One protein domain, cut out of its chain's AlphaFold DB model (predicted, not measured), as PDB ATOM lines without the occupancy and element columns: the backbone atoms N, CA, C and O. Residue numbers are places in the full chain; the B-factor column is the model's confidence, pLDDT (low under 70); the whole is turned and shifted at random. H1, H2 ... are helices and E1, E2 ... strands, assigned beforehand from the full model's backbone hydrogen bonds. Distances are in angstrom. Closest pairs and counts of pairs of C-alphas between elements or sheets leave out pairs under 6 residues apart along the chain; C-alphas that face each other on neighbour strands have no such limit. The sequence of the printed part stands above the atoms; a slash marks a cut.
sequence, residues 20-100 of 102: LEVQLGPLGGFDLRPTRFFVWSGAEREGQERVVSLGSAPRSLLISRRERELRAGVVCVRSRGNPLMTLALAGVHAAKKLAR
ATOM      1  N   LEU A  20     -34.476  37.730  84.474       91.31
ATOM      2  CA  LEU A  20     -34.372  36.754  85.543       91.31
ATOM      3  C   LEU A  20     -33.078  37.060  86.294       91.31
ATOM      4  O   LEU A  20     -31.991  36.750  85.824       91.31
ATOM      5  N   GLU A  21     -33.222  37.681  87.449       92.75
ATOM      6  CA  GLU A  21     -32.147  38.031  88.357       92.75
ATOM      7  C   GLU A  21     -32.103  37.035  89.514       92.75
ATOM      8  O   GLU A  21     -33.135  36.681  90.084       92.75
ATOM      9  N   VAL A  22     -30.902  36.583  89.853       92.50
ATOM     10  CA  VAL A  22     -30.620  35.729  91.003       92.50
ATOM     11  C   VAL A  22     -29.462  36.352  91.767       92.50
ATOM     12  O   VAL A  22     -28.360  36.473  91.239       92.50
ATOM     13  N   GLN A  23     -29.708  36.723  93.015       91.88
ATOM     14  CA  GLN A  23     -28.718  37.238  93.951       91.88
ATOM     15  C   GLN A  23     -28.501  36.225  95.075       91.88
ATOM     16  O   GLN A  23     -29.454  35.704  95.652       91.88
ATOM     17  N   LEU A  24     -27.236  35.959  95.386       90.44
ATOM     18  CA  LEU A  24     -26.786  35.030  96.417       90.44
ATOM     19  C   LEU A  24     -26.141  35.819  97.564       90.44
ATOM     20  O   LEU A  24     -24.923  35.812  97.737       90.44
ATOM     21  N   GLY A  25     -26.963  36.531  98.335       85.44
ATOM     22  CA  GLY A  25     -26.523  37.340  99.472       85.44
ATOM     23  C   GLY A  25     -25.331  38.246  99.113       85.44
ATOM     24  O   GLY A  25     -25.400  38.954  98.107       85.44
ATOM     25  N   PRO A  26     -24.233  38.226  99.894       86.06
ATOM     26  CA  PRO A  26     -23.044  39.032  99.622       86.06
ATOM     27  C   PRO A  26     -22.085  38.412  98.592       86.06
ATOM     28  O   PRO A  26     -21.062  39.019  98.294       86.06
ATOM     29  N   LEU A  27     -22.354  37.205  98.075       87.81
ATOM     30  CA  LEU A  27     -21.431  36.511  97.167       87.81
ATOM     31  C   LEU A  27     -21.454  37.100  95.755       87.81
ATOM     32  O   LEU A  27     -20.433  37.093  95.067       87.81
ATOM     33  N   GLY A  28     -22.603  37.606  95.317       90.06
ATOM     34  CA  GLY A  28     -22.800  38.051  93.945       90.06
ATOM     35  C   GLY A  28     -24.142  37.620  93.392       90.06
ATOM     36  O   GLY A  28     -25.053  37.210  94.117       90.06
ATOM     37  N   GLY A  29     -24.258  37.700  92.079       92.00
ATOM     38  CA  GLY A  29     -25.463  37.306  91.385       92.00
ATOM     39  C   GLY A  29     -25.324  37.409  89.881       92.00
ATOM     40  O   GLY A  29     -24.272  37.754  89.338       92.00
ATOM     41  N   PHE A  30     -26.415  37.086  89.208       92.75
ATOM     42  CA  PHE A  30     -26.543  37.279  87.779       92.75
ATOM     43  C   PHE A  30     -27.929  37.811  87.425       92.75
ATOM     44  O   PHE A  30     -28.908  37.548  88.117       92.75
ATOM     45  N   ASP A  31     -28.018  38.542  86.320       91.38
ATOM     46  CA  ASP A  31     -29.259  39.007  85.703       91.38
ATOM     47  C   ASP A  31     -29.250  38.541  84.249       91.38
ATOM     48  O   ASP A  31     -28.442  38.973  83.426       91.38
ATOM     49  N   LEU A  32     -30.134  37.601  83.941       89.88
ATOM     50  CA  LEU A  32     -30.336  37.092  82.603       89.88
ATOM     51  C   LEU A  32     -31.465  37.854  81.921       89.88
ATOM     52  O   LEU A  32     -32.627  37.799  82.328       89.88
ATOM     53  N   ARG A  33     -31.134  38.464  80.791       89.88
ATOM     54  CA  ARG A  33     -32.081  39.037  79.839       89.88
ATOM     55  C   ARG A  33     -32.001  38.263  78.523       89.88
ATOM     56  O   ARG A  33     -30.970  37.662  78.228       89.88
ATOM     57  N   PRO A  34     -33.050  38.292  77.682       84.75
ATOM     58  CA  PRO A  34     -33.034  37.631  76.380       84.75
ATOM     59  C   PRO A  34     -31.816  37.976  75.515       84.75
ATOM     60  O   PRO A  34     -31.338  37.132  74.769       84.75
ATOM     61  N   THR A  35     -31.324  39.212  75.599       84.50
ATOM     62  CA  THR A  35     -30.245  39.706  74.727       84.50
ATOM     63  C   THR A  35     -28.907  39.893  75.437       84.50
ATOM     64  O   THR A  35     -27.886  40.080  74.774       84.50
ATOM     65  N   ARG A  36     -28.891  39.857  76.774       87.75
ATOM     66  CA  ARG A  36     -27.740  40.217  77.610       87.75
ATOM     67  C   ARG A  36     -27.720  39.387  78.882       87.75
ATOM     68  O   ARG A  36     -28.758  39.182  79.499       87.75
ATOM     69  N   PHE A  37     -26.534  38.982  79.297       88.81
ATOM     70  CA  PHE A  37     -26.300  38.315  80.566       88.81
ATOM     71  C   PHE A  37     -25.353  39.164  81.406       88.81
ATOM     72  O   PHE A  37     -24.272  39.525  80.947       88.81
ATOM     73  N   PHE A  38     -25.780  39.511  82.611       90.62
ATOM     74  CA  PHE A  38     -25.007  40.282  83.573       90.62
ATOM     75  C   PHE A  38     -24.586  39.343  84.692       90.62
ATOM     76  O   PHE A  38     -25.411  38.578  85.184       90.62
ATOM     77  N   VAL A  39     -23.332  39.414  85.115       91.94
ATOM     78  CA  VAL A  39     -22.829  38.671  86.271       91.94
ATOM     79  C   VAL A  39     -21.957  39.588  87.108       91.94
ATOM     80  O   VAL A  39     -21.152  40.335  86.562       91.94
ATOM     81  N   TRP A  40     -22.108  39.544  88.422       92.94
ATOM     82  CA  TRP A  40     -21.293  40.321  89.348       92.94
ATOM     83  C   TRP A  40     -20.922  39.474  90.560       92.94
ATOM     84  O   TRP A  40     -21.601  38.504  90.909       92.94
ATOM     85  N   SER A  41     -19.829  39.860  91.203       87.56
ATOM     86  CA  SER A  41     -19.371  39.321  92.481       87.56
ATOM     87  C   SER A  41     -19.568  40.369  93.569       87.56
ATOM     88  O   SER A  41     -19.373  41.549  93.302       87.56
ATOM     89  N   GLY A  42     -19.888  39.950  94.790       84.88
ATOM     90  CA  GLY A  42     -20.091  40.859  95.918       84.88
ATOM     91  C   GLY A  42     -21.552  41.257  96.155       84.88
ATOM     92  O   GLY A  42     -22.468  40.865  95.431       84.88
ATOM     93  N   ALA A  43     -21.779  42.044  97.206       76.88
ATOM     94  CA  ALA A  43     -23.117  42.502  97.583       76.88
ATOM     95  C   ALA A  43     -23.704  43.524  96.593       76.88
ATOM     96  O   ALA A  43     -24.927  43.615  96.460       76.88
ATOM     97  N   GLU A  44     -22.845  44.265  95.888       74.94
ATOM     98  CA  GLU A  44     -23.243  45.338  94.980       74.94
ATOM     99  C   GLU A  44     -23.075  44.944  93.514       74.94
ATOM    100  O   GLU A  44     -22.059  44.398  93.089       74.94
ATOM    101  N   ARG A  45     -24.111  45.252  92.735       75.25
ATOM    102  CA  ARG A  45     -24.138  45.062  91.284       75.25
ATOM    103  C   ARG A  45     -23.493  46.234  90.540       75.25
ATOM    104  O   ARG A  45     -22.840  46.041  89.515       75.25
ATOM    105  N   GLU A  46     -23.731  47.454  91.013       74.38
ATOM    106  CA  GLU A  46     -23.398  48.680  90.290       74.38
ATOM    107  C   GLU A  46     -21.875  48.849  90.167       74.38
ATOM    108  O   GLU A  46     -21.147  48.815  91.152       74.38
ATOM    109  N   GLY A  47     -21.372  48.958  88.932       74.00
ATOM    110  CA  GLY A  47     -19.942  49.133  88.647       74.00
ATOM    111  C   GLY A  47     -19.078  47.862  88.673       74.00
ATOM    112  O   GLY A  47     -17.937  47.920  88.221       74.00
ATOM    113  N   GLN A  48     -19.604  46.717  89.129       75.69
ATOM    114  CA  GLN A  48     -18.870  45.437  89.179       75.69
ATOM    115  C   GLN A  48     -19.434  44.355  88.244       75.69
ATOM    116  O   GLN A  48     -18.913  43.237  88.184       75.69
ATOM    117  N   GLU A  49     -20.494  44.665  87.497       85.94
ATOM    118  CA  GLU A  49     -21.097  43.719  86.565       85.94
ATOM    119  C   GLU A  49     -20.256  43.521  85.294       85.94
ATOM    120  O   GLU A  49     -19.878  44.459  84.592       85.94
ATOM    121  N   ARG A  50     -20.008  42.258  84.950       87.25
ATOM    122  CA  ARG A  50     -19.563  41.848  83.620       87.25
ATOM    123  C   ARG A  50     -20.784  41.594  82.752       87.25
ATOM    124  O   ARG A  50     -21.692  40.861  83.144       87.25
ATOM    125  N   VAL A  51     -20.777  42.172  81.554       88.25
ATOM    126  CA  VAL A  51     -21.884  42.068  80.599       88.25
ATOM    127  C   VAL A  51     -21.469  41.206  79.417       88.25
ATOM    128  O   VAL A  51     -20.517  41.517  78.706       88.25
ATOM    129  N   VAL A  52     -22.224  40.140  79.175       85.56
ATOM    130  CA  VAL A  52     -22.090  39.271  78.007       85.56
ATOM    131  C   VAL A  52     -23.261  39.531  77.066       85.56
ATOM    132  O   VAL A  52     -24.424  39.292  77.394       85.56
ATOM    133  N   SER A  53     -22.954  40.018  75.866       84.69
ATOM    134  CA  SER A  53     -23.948  40.204  74.807       84.69
ATOM    135  C   SER A  53     -24.310  38.857  74.177       84.69
ATOM    136  O   SER A  53     -23.449  38.190  73.596       84.69
ATOM    137  N   LEU A  54     -25.589  38.480  74.270       81.06
ATOM    138  CA  LEU A  54     -26.159  37.270  73.661       81.06
ATOM    139  C   LEU A  54     -26.823  37.561  72.308       81.06
ATOM    140  O   LEU A  54     -27.017  36.657  71.504       81.06
ATOM    141  N   GLY A  55     -27.181  38.816  72.034       77.94
ATOM    142  CA  GLY A  55     -27.811  39.201  70.778       77.94
ATOM    143  C   GLY A  55     -27.984  40.708  70.632       77.94
ATOM    144  O   GLY A  55     -27.463  41.499  71.415       77.94
ATOM    145  N   SER A  56     -28.728  41.116  69.604       72.19
ATOM    146  CA  SER A  56     -29.046  42.525  69.363       72.19
ATOM    147  C   SER A  56     -30.013  43.066  70.414       72.19
ATOM    148  O   SER A  56     -30.942  42.366  70.807       72.19
ATOM    149  N   ALA A  57     -29.844  44.333  70.805       65.31
ATOM    150  CA  ALA A  57     -30.739  44.995  71.748       65.31
ATOM    151  C   ALA A  57     -32.212  44.920  71.287       65.31
ATOM    152  O   ALA A  57     -32.496  45.055  70.088       65.31
ATOM    153  N   PRO A  58     -33.167  44.720  72.213       65.81
ATOM    154  CA  PRO A  58     -34.577  44.614  71.863       65.81
ATOM    155  C   PRO A  58     -35.064  45.917  71.216       65.81
ATOM    156  O   PRO A  58     -35.008  46.985  71.820       65.81
ATOM    157  N   ARG A  59     -35.573  45.822  69.981       58.81
ATOM    158  CA  ARG A  59     -36.015  46.982  69.179       58.81
ATOM    159  C   ARG A  59     -37.315  47.617  69.673       58.81
ATOM    160  O   ARG A  59     -37.655  48.721  69.265       58.81
ATOM    161  N   SER A  60     -38.070  46.914  70.513       55.50
ATOM    162  CA  SER A  60     -39.357  47.387  71.004       55.50
ATOM    163  C   SER A  60     -39.675  46.748  72.347       55.50
ATOM    164  O   SER A  60     -39.875  45.539  72.455       55.50
ATOM    165  N   LEU A  61     -39.711  47.573  73.386       65.00
ATOM    166  CA  LEU A  61     -40.167  47.187  74.708       65.00
ATOM    167  C   LEU A  61     -41.491  47.910  74.950       65.00
ATOM    168  O   LEU A  61     -41.528  48.891  75.662       65.00
ATOM    169  N   LEU A  62     -42.571  47.508  74.284       60.38
ATOM    170  CA  LEU A  62     -43.875  48.190  74.403       60.38
ATOM    171  C   LEU A  62     -44.836  47.502  75.377       60.38
ATOM    172  O   LEU A  62     -45.981  47.912  75.525       60.38
ATOM    173  N   ILE A  63     -44.387  46.427  76.026       65.69
ATOM    174  CA  ILE A  63     -45.238  45.569  76.850       65.69
ATOM    175  C   ILE A  63     -44.818  45.730  78.306       65.69
ATOM    176  O   ILE A  63     -43.700  45.354  78.663       65.69
ATOM    177  N   SER A  64     -45.724  46.245  79.140       66.88
ATOM    178  CA  SER A  64     -45.562  46.213  80.595       66.88
ATOM    179  C   SER A  64     -45.437  44.763  81.069       66.88
ATOM    180  O   SER A  64     -46.141  43.865  80.594       66.88
ATOM    181  N   ARG A  65     -44.496  44.501  81.974       75.06
ATOM    182  CA  ARG A  65     -44.198  43.156  82.473       75.06
ATOM    183  C   ARG A  65     -44.381  43.138  83.981       75.06
ATOM    184  O   ARG A  65     -43.830  43.982  84.676       75.06
ATOM    185  N   ARG A  66     -45.116  42.138  84.471       79.38
ATOM    186  CA  ARG A  66     -45.275  41.895  85.905       79.38
ATOM    187  C   ARG A  66     -43.928  41.537  86.523       79.38
ATOM    188  O   ARG A  66     -43.210  40.695  85.985       79.38
ATOM    189  N   GLU A  67     -43.634  42.162  87.648       86.00
ATOM    190  CA  GLU A  67     -42.487  41.844  88.485       86.00
ATOM    191  C   GLU A  67     -42.877  40.807  89.538       86.00
ATOM    192  O   GLU A  67     -44.006  40.797  90.039       86.00
ATOM    193  N   ARG A  68     -41.959  39.886  89.815       87.88
ATOM    194  CA  ARG A  68     -42.075  38.885  90.873       87.88
ATOM    195  C   ARG A  68     -40.742  38.789  91.590       87.88
ATOM    196  O   ARG A  68     -39.711  38.675  90.935       87.88
ATOM    197  N   GLU A  69     -40.789  38.769  92.911       91.19
ATOM    198  CA  GLU A  69     -39.636  38.554  93.777       91.19
ATOM    199  C   GLU A  69     -39.910  37.337  94.659       91.19
ATOM    200  O   GLU A  69     -41.001  37.190  95.210       91.19
ATOM    201  N   LEU A  70     -38.929  36.446  94.754       89.44
ATOM    202  CA  LEU A  70     -38.931  35.267  95.604       89.44
ATOM    203  C   LEU A  70     -37.660  35.303  96.443       89.44
ATOM    204  O   LEU A  70     -36.563  35.390  95.901       89.44
ATOM    205  N   ARG A  71     -37.800  35.221  97.764       89.69
ATOM    206  CA  ARG A  71     -36.665  35.132  98.686       89.69
ATOM    207  C   ARG A  71     -36.684  33.785  99.387       89.69
ATOM    208  O   ARG A  71     -37.700  33.403  99.961       89.69
ATOM    209  N   ALA A  72     -35.555  33.092  99.343       88.75
ATOM    210  CA  ALA A  72     -35.315  31.830 100.020       88.75
ATOM    211  C   ALA A  72     -33.951  31.905 100.723       88.75
ATOM    212  O   ALA A  72     -32.907  31.628 100.133       88.75
ATOM    213  N   GLY A  73     -33.960  32.334 101.989       90.56
ATOM    214  CA  GLY A  73     -32.741  32.539 102.774       90.56
ATOM    215  C   GLY A  73     -31.816  33.574 102.132       90.56
ATOM    216  O   GLY A  73     -32.209  34.720 101.922       90.56
ATOM    217  N   VAL A  74     -30.593  33.156 101.803       88.62
ATOM    218  CA  VAL A  74     -29.586  33.998 101.130       88.62
ATOM    219  C   VAL A  74     -29.856  34.191  99.636       88.62
ATOM    220  O   VAL A  74     -29.199  35.009  99.002       88.62
ATOM    221  N   VAL A  75     -30.805  33.450  99.058       90.56
ATOM    222  CA  VAL A  75     -31.131  33.514  97.633       90.56
ATOM    223  C   VAL A  75     -32.306  34.462  97.416       90.56
ATOM    224  O   VAL A  75     -33.399  34.245  97.940       90.56
ATOM    225  N   CYS A  76     -32.106  35.492  96.601       90.25
ATOM    226  CA  CYS A  76     -33.159  36.370  96.111       90.25
ATOM    227  C   CYS A  76     -33.290  36.187  94.598       90.25
ATOM    228  O   CYS A  76     -32.337  36.400  93.858       90.25
ATOM    229  N   VAL A  77     -34.465  35.777  94.135       91.25
ATOM    230  CA  VAL A  77     -34.783  35.622  92.716       91.25
ATOM    231  C   VAL A  77     -35.800  36.682  92.332       91.25
ATOM    232  O   VAL A  77     -36.930  36.677  92.822       91.25
ATOM    233  N   ARG A  78     -35.434  37.575  91.418       91.25
ATOM    234  CA  ARG A  78     -36.340  38.565  90.833       91.25
ATOM    235  C   ARG A  78     -36.579  38.232  89.377       91.25
ATOM    236  O   ARG A  78     -35.675  37.865  88.641       91.25
ATOM    237  N   SER A  79     -37.815  38.348  88.923       90.25
ATOM    238  CA  SER A  79     -38.150  38.127  87.522       90.25
ATOM    239  C   SER A  79     -39.115  39.185  87.029       90.25
ATOM    240  O   SER A  79     -40.057  39.575  87.722       90.25
ATOM    241  N   ARG A  80     -38.889  39.646  85.801       88.69
ATOM    242  CA  ARG A  80     -39.771  40.581  85.112       88.69
ATOM    243  C   ARG A  80     -40.324  39.900  83.867       88.69
ATOM    244  O   ARG A  80     -39.629  39.694  82.873       88.69
ATOM    245  N   GLY A  81     -41.600  39.525  83.923       86.31
ATOM    246  CA  GLY A  81     -42.250  38.664  82.934       86.31
ATOM    247  C   GLY A  81     -42.209  37.180  83.313       86.31
ATOM    248  O   GLY A  81     -42.252  36.829  84.486       86.31
ATOM    249  N   ASN A  82     -42.198  36.294  82.312       85.56
ATOM    250  CA  ASN A  82     -42.144  34.846  82.527       85.56
ATOM    251  C   ASN A  82     -40.672  34.379  82.493       85.56
ATOM    252  O   ASN A  82     -40.063  34.488  81.425       85.56
ATOM    253  N   PRO A  83     -40.118  33.846  83.600       85.38
ATOM    254  CA  PRO A  83     -38.707  33.466  83.685       85.38
ATOM    255  C   PRO A  83     -38.330  32.307  82.750       85.38
ATOM    256  O   PRO A  83     -37.251  32.333  82.164       85.38
ATOM    257  N   LEU A  84     -39.228  31.340  82.523       87.62
ATOM    258  CA  LEU A  84     -38.989  30.232  81.585       87.62
ATOM    259  C   LEU A  84     -38.863  30.745  80.148       87.62
ATOM    260  O   LEU A  84     -37.973  30.341  79.405       87.62
ATOM    261  N   MET A  85     -39.720  31.697  79.773       86.56
ATOM    262  CA  MET A  85     -39.646  32.336  78.459       86.56
ATOM    263  C   MET A  85     -38.371  33.184  78.312       86.56
ATOM    264  O   MET A  85     -37.809  33.256  77.222       86.56
ATOM    265  N   THR A  86     -37.900  33.824  79.388       86.81
ATOM    266  CA  THR A  86     -36.617  34.548  79.392       86.81
ATOM    267  C   THR A  86     -35.450  33.607  79.096       86.81
ATOM    268  O   THR A  86     -34.661  33.904  78.201       86.81
ATOM    269  N   LEU A  87     -35.383  32.462  79.786       87.25
ATOM    270  CA  LEU A  87     -34.357  31.436  79.577       87.25
ATOM    271  C   LEU A  87     -34.376  30.891  78.144       87.25
ATOM    272  O   LEU A  87     -33.336  30.846  77.492       87.25
ATOM    273  N   ALA A  88     -35.560  30.543  77.628       86.81
ATOM    274  CA  ALA A  88     -35.706  30.021  76.272       86.81
ATOM    275  C   ALA A  88     -35.202  31.015  75.212       86.81
ATOM    276  O   ALA A  88     -34.440  30.647  74.319       86.81
ATOM    277  N   LEU A  89     -35.585  32.292  75.324       86.12
ATOM    278  CA  LEU A  89     -35.147  33.323  74.380       86.12
ATOM    279  C   LEU A  89     -33.645  33.582  74.466       86.12
ATOM    280  O   LEU A  89     -32.998  33.688  73.427       86.12
ATOM    281  N   ALA A  90     -33.094  33.654  75.679       86.38
ATOM    282  CA  ALA A  90     -31.658  33.803  75.870       86.38
ATOM    283  C   ALA A  90     -30.881  32.637  75.239       86.38
ATOM    284  O   ALA A  90     -29.908  32.876  74.530       86.38
ATOM    285  N   GLY A  91     -31.356  31.399  75.415       85.69
ATOM    286  CA  GLY A  91     -30.769  30.213  74.791       85.69
ATOM    287  C   GLY A  91     -30.793  30.271  73.262       85.69
ATOM    288  O   GLY A  91     -29.770  30.043  72.624       85.69
ATOM    289  N   VAL A  92     -31.923  30.659  72.660       87.38
ATOM    290  CA  VAL A  92     -32.025  30.836  71.198       87.38
ATOM    291  C   VAL A  92     -31.066  31.917  70.698       87.38
ATOM    292  O   VAL A  92     -30.449  31.749  69.647       87.38
ATOM    293  N   HIS A  93     -30.935  33.031  71.419       86.69
ATOM    294  CA  HIS A  93     -30.012  34.102  71.049       86.69
ATOM    295  C   HIS A  93     -28.548  33.669  71.170       86.69
ATOM    296  O   HIS A  93     -27.791  33.875  70.225       86.69
ATOM    297  N   ALA A  94     -28.185  32.992  72.260       84.50
ATOM    298  CA  ALA A  94     -26.854  32.430  72.455       84.50
ATOM    299  C   ALA A  94     -26.496  31.409  71.362       84.50
ATOM    300  O   ALA A  94     -25.438  31.522  70.752       84.50
ATOM    301  N   ALA A  95     -27.401  30.478  71.040       86.19
ATOM    302  CA  ALA A  95     -27.185  29.488  69.984       86.19
ATOM    303  C   ALA A  95     -27.034  30.138  68.600       86.19
ATOM    304  O   ALA A  95     -26.145  29.780  67.835       86.19
ATOM    305  N   LYS A  96     -27.865  31.143  68.285       86.00
ATOM    306  CA  LYS A  96     -27.739  31.919  67.040       86.00
ATOM    307  C   LYS A  96     -26.444  32.715  66.961       86.00
ATOM    308  O   LYS A  96     -25.997  32.991  65.854       86.00
ATOM    309  N   LYS A  97     -25.912  33.163  68.098       83.69
ATOM    310  CA  LYS A  97     -24.629  33.860  68.157       83.69
ATOM    311  C   LYS A  97     -23.489  32.881  67.883       83.69
ATOM    312  O   LYS A  97     -22.703  33.154  66.990       83.69
ATOM    313  N   LEU A  98     -23.494  31.730  68.556       84.31
ATOM    314  CA  LEU A  98     -22.488  30.684  68.375       84.31
ATOM    315  C   LEU A  98     -22.438  30.191  66.921       84.31
ATOM    316  O   LEU A  98     -21.386  30.211  66.303       84.31
ATOM    317  N   ALA A  99     -23.597  29.911  66.317       85.94
ATOM    318  CA  ALA A  99     -23.701  29.486  64.916       85.94
ATOM    319  C   ALA A  99     -23.325  30.563  63.870       85.94
ATOM    320  O   ALA A  99     -23.451  30.316  62.675       85.94
ATOM    321  N   ARG A 100     -22.989  31.788  64.293       80.69
ATOM    322  CA  ARG A 100     -22.441  32.853  63.433       80.69
ATOM    323  C   ARG A 100     -20.957  33.107  63.692       80.69
ATOM    324  O   ARG A 100     -20.356  33.870  62.941       80.69
TER     325      ARG A 100
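Overview. This is residues 20 to 100 of the 102 residues of an uncharacterized protein of Actinobacteria bacterium (UniProt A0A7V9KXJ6). One antiparallel sheet of six strands has a single helix, H1, crossing one face near one end of the strands: two layers, a helix on one face of a sheet. A long link, residues 54 to 66, runs past the strand ends from edge strand E4 to edge strand E5. The printed part has 81 residues, with E1, E2, E3, E4, E5, E6 and H1 along the chain; the sheet's order is E4, E3, E2, E1, E6, E5. The class is mixed, helices and strands; the whole is compact, with a radius of gyration of the C-alphas of 13.4 A and spans of 38 by 26 by 19 A.

Along the chain. E1, residues 20 to 24, begins at C-alpha 20 (-34.372, 36.754, 85.543). E2 is residues 28 to 32, E3 residues 36 to 41, 17.1 A long, and E4 residues 50 to 53. E5, residues 67 to 72, is 16.9 A long, and E6, residues 75 to 80, is 16.8 A. H1, residues 83 to 100, is 26.0 A long and ends at C-alpha 100 (-22.441, 32.853, 63.433).

Arrangement. E1 to E4 form a meander, each strand the antiparallel neighbour of the one before; N 22 and O 30 are 2.8 A apart, N 31 and O 38 2.8 A, N 37 and O 52 2.9 A. E1 is also antiparallel to E6, with N 21 and O 78 2.7 A apart. E5 and E6 are a hairpin, with N 70 and O 77 2.8 A apart. H1 is on the sheet at a height of 9.5 A, across the strands, at 76 degrees to E3 on the local plane. The closest C-alphas of H1 and E1 are those of Pro 83 and Leu 20, 5.7 A apart. In H1, 13 of 14 O i to N i+4 pairs are within hydrogen-bond range.

Size, cuts and confidence. The C-alphas farthest apart, of Gly 73 and Arg 100, are 40.7 A apart. The printed part has no cut. The link E4 to E5 is long; residues 57 to 64 have pLDDT under 70.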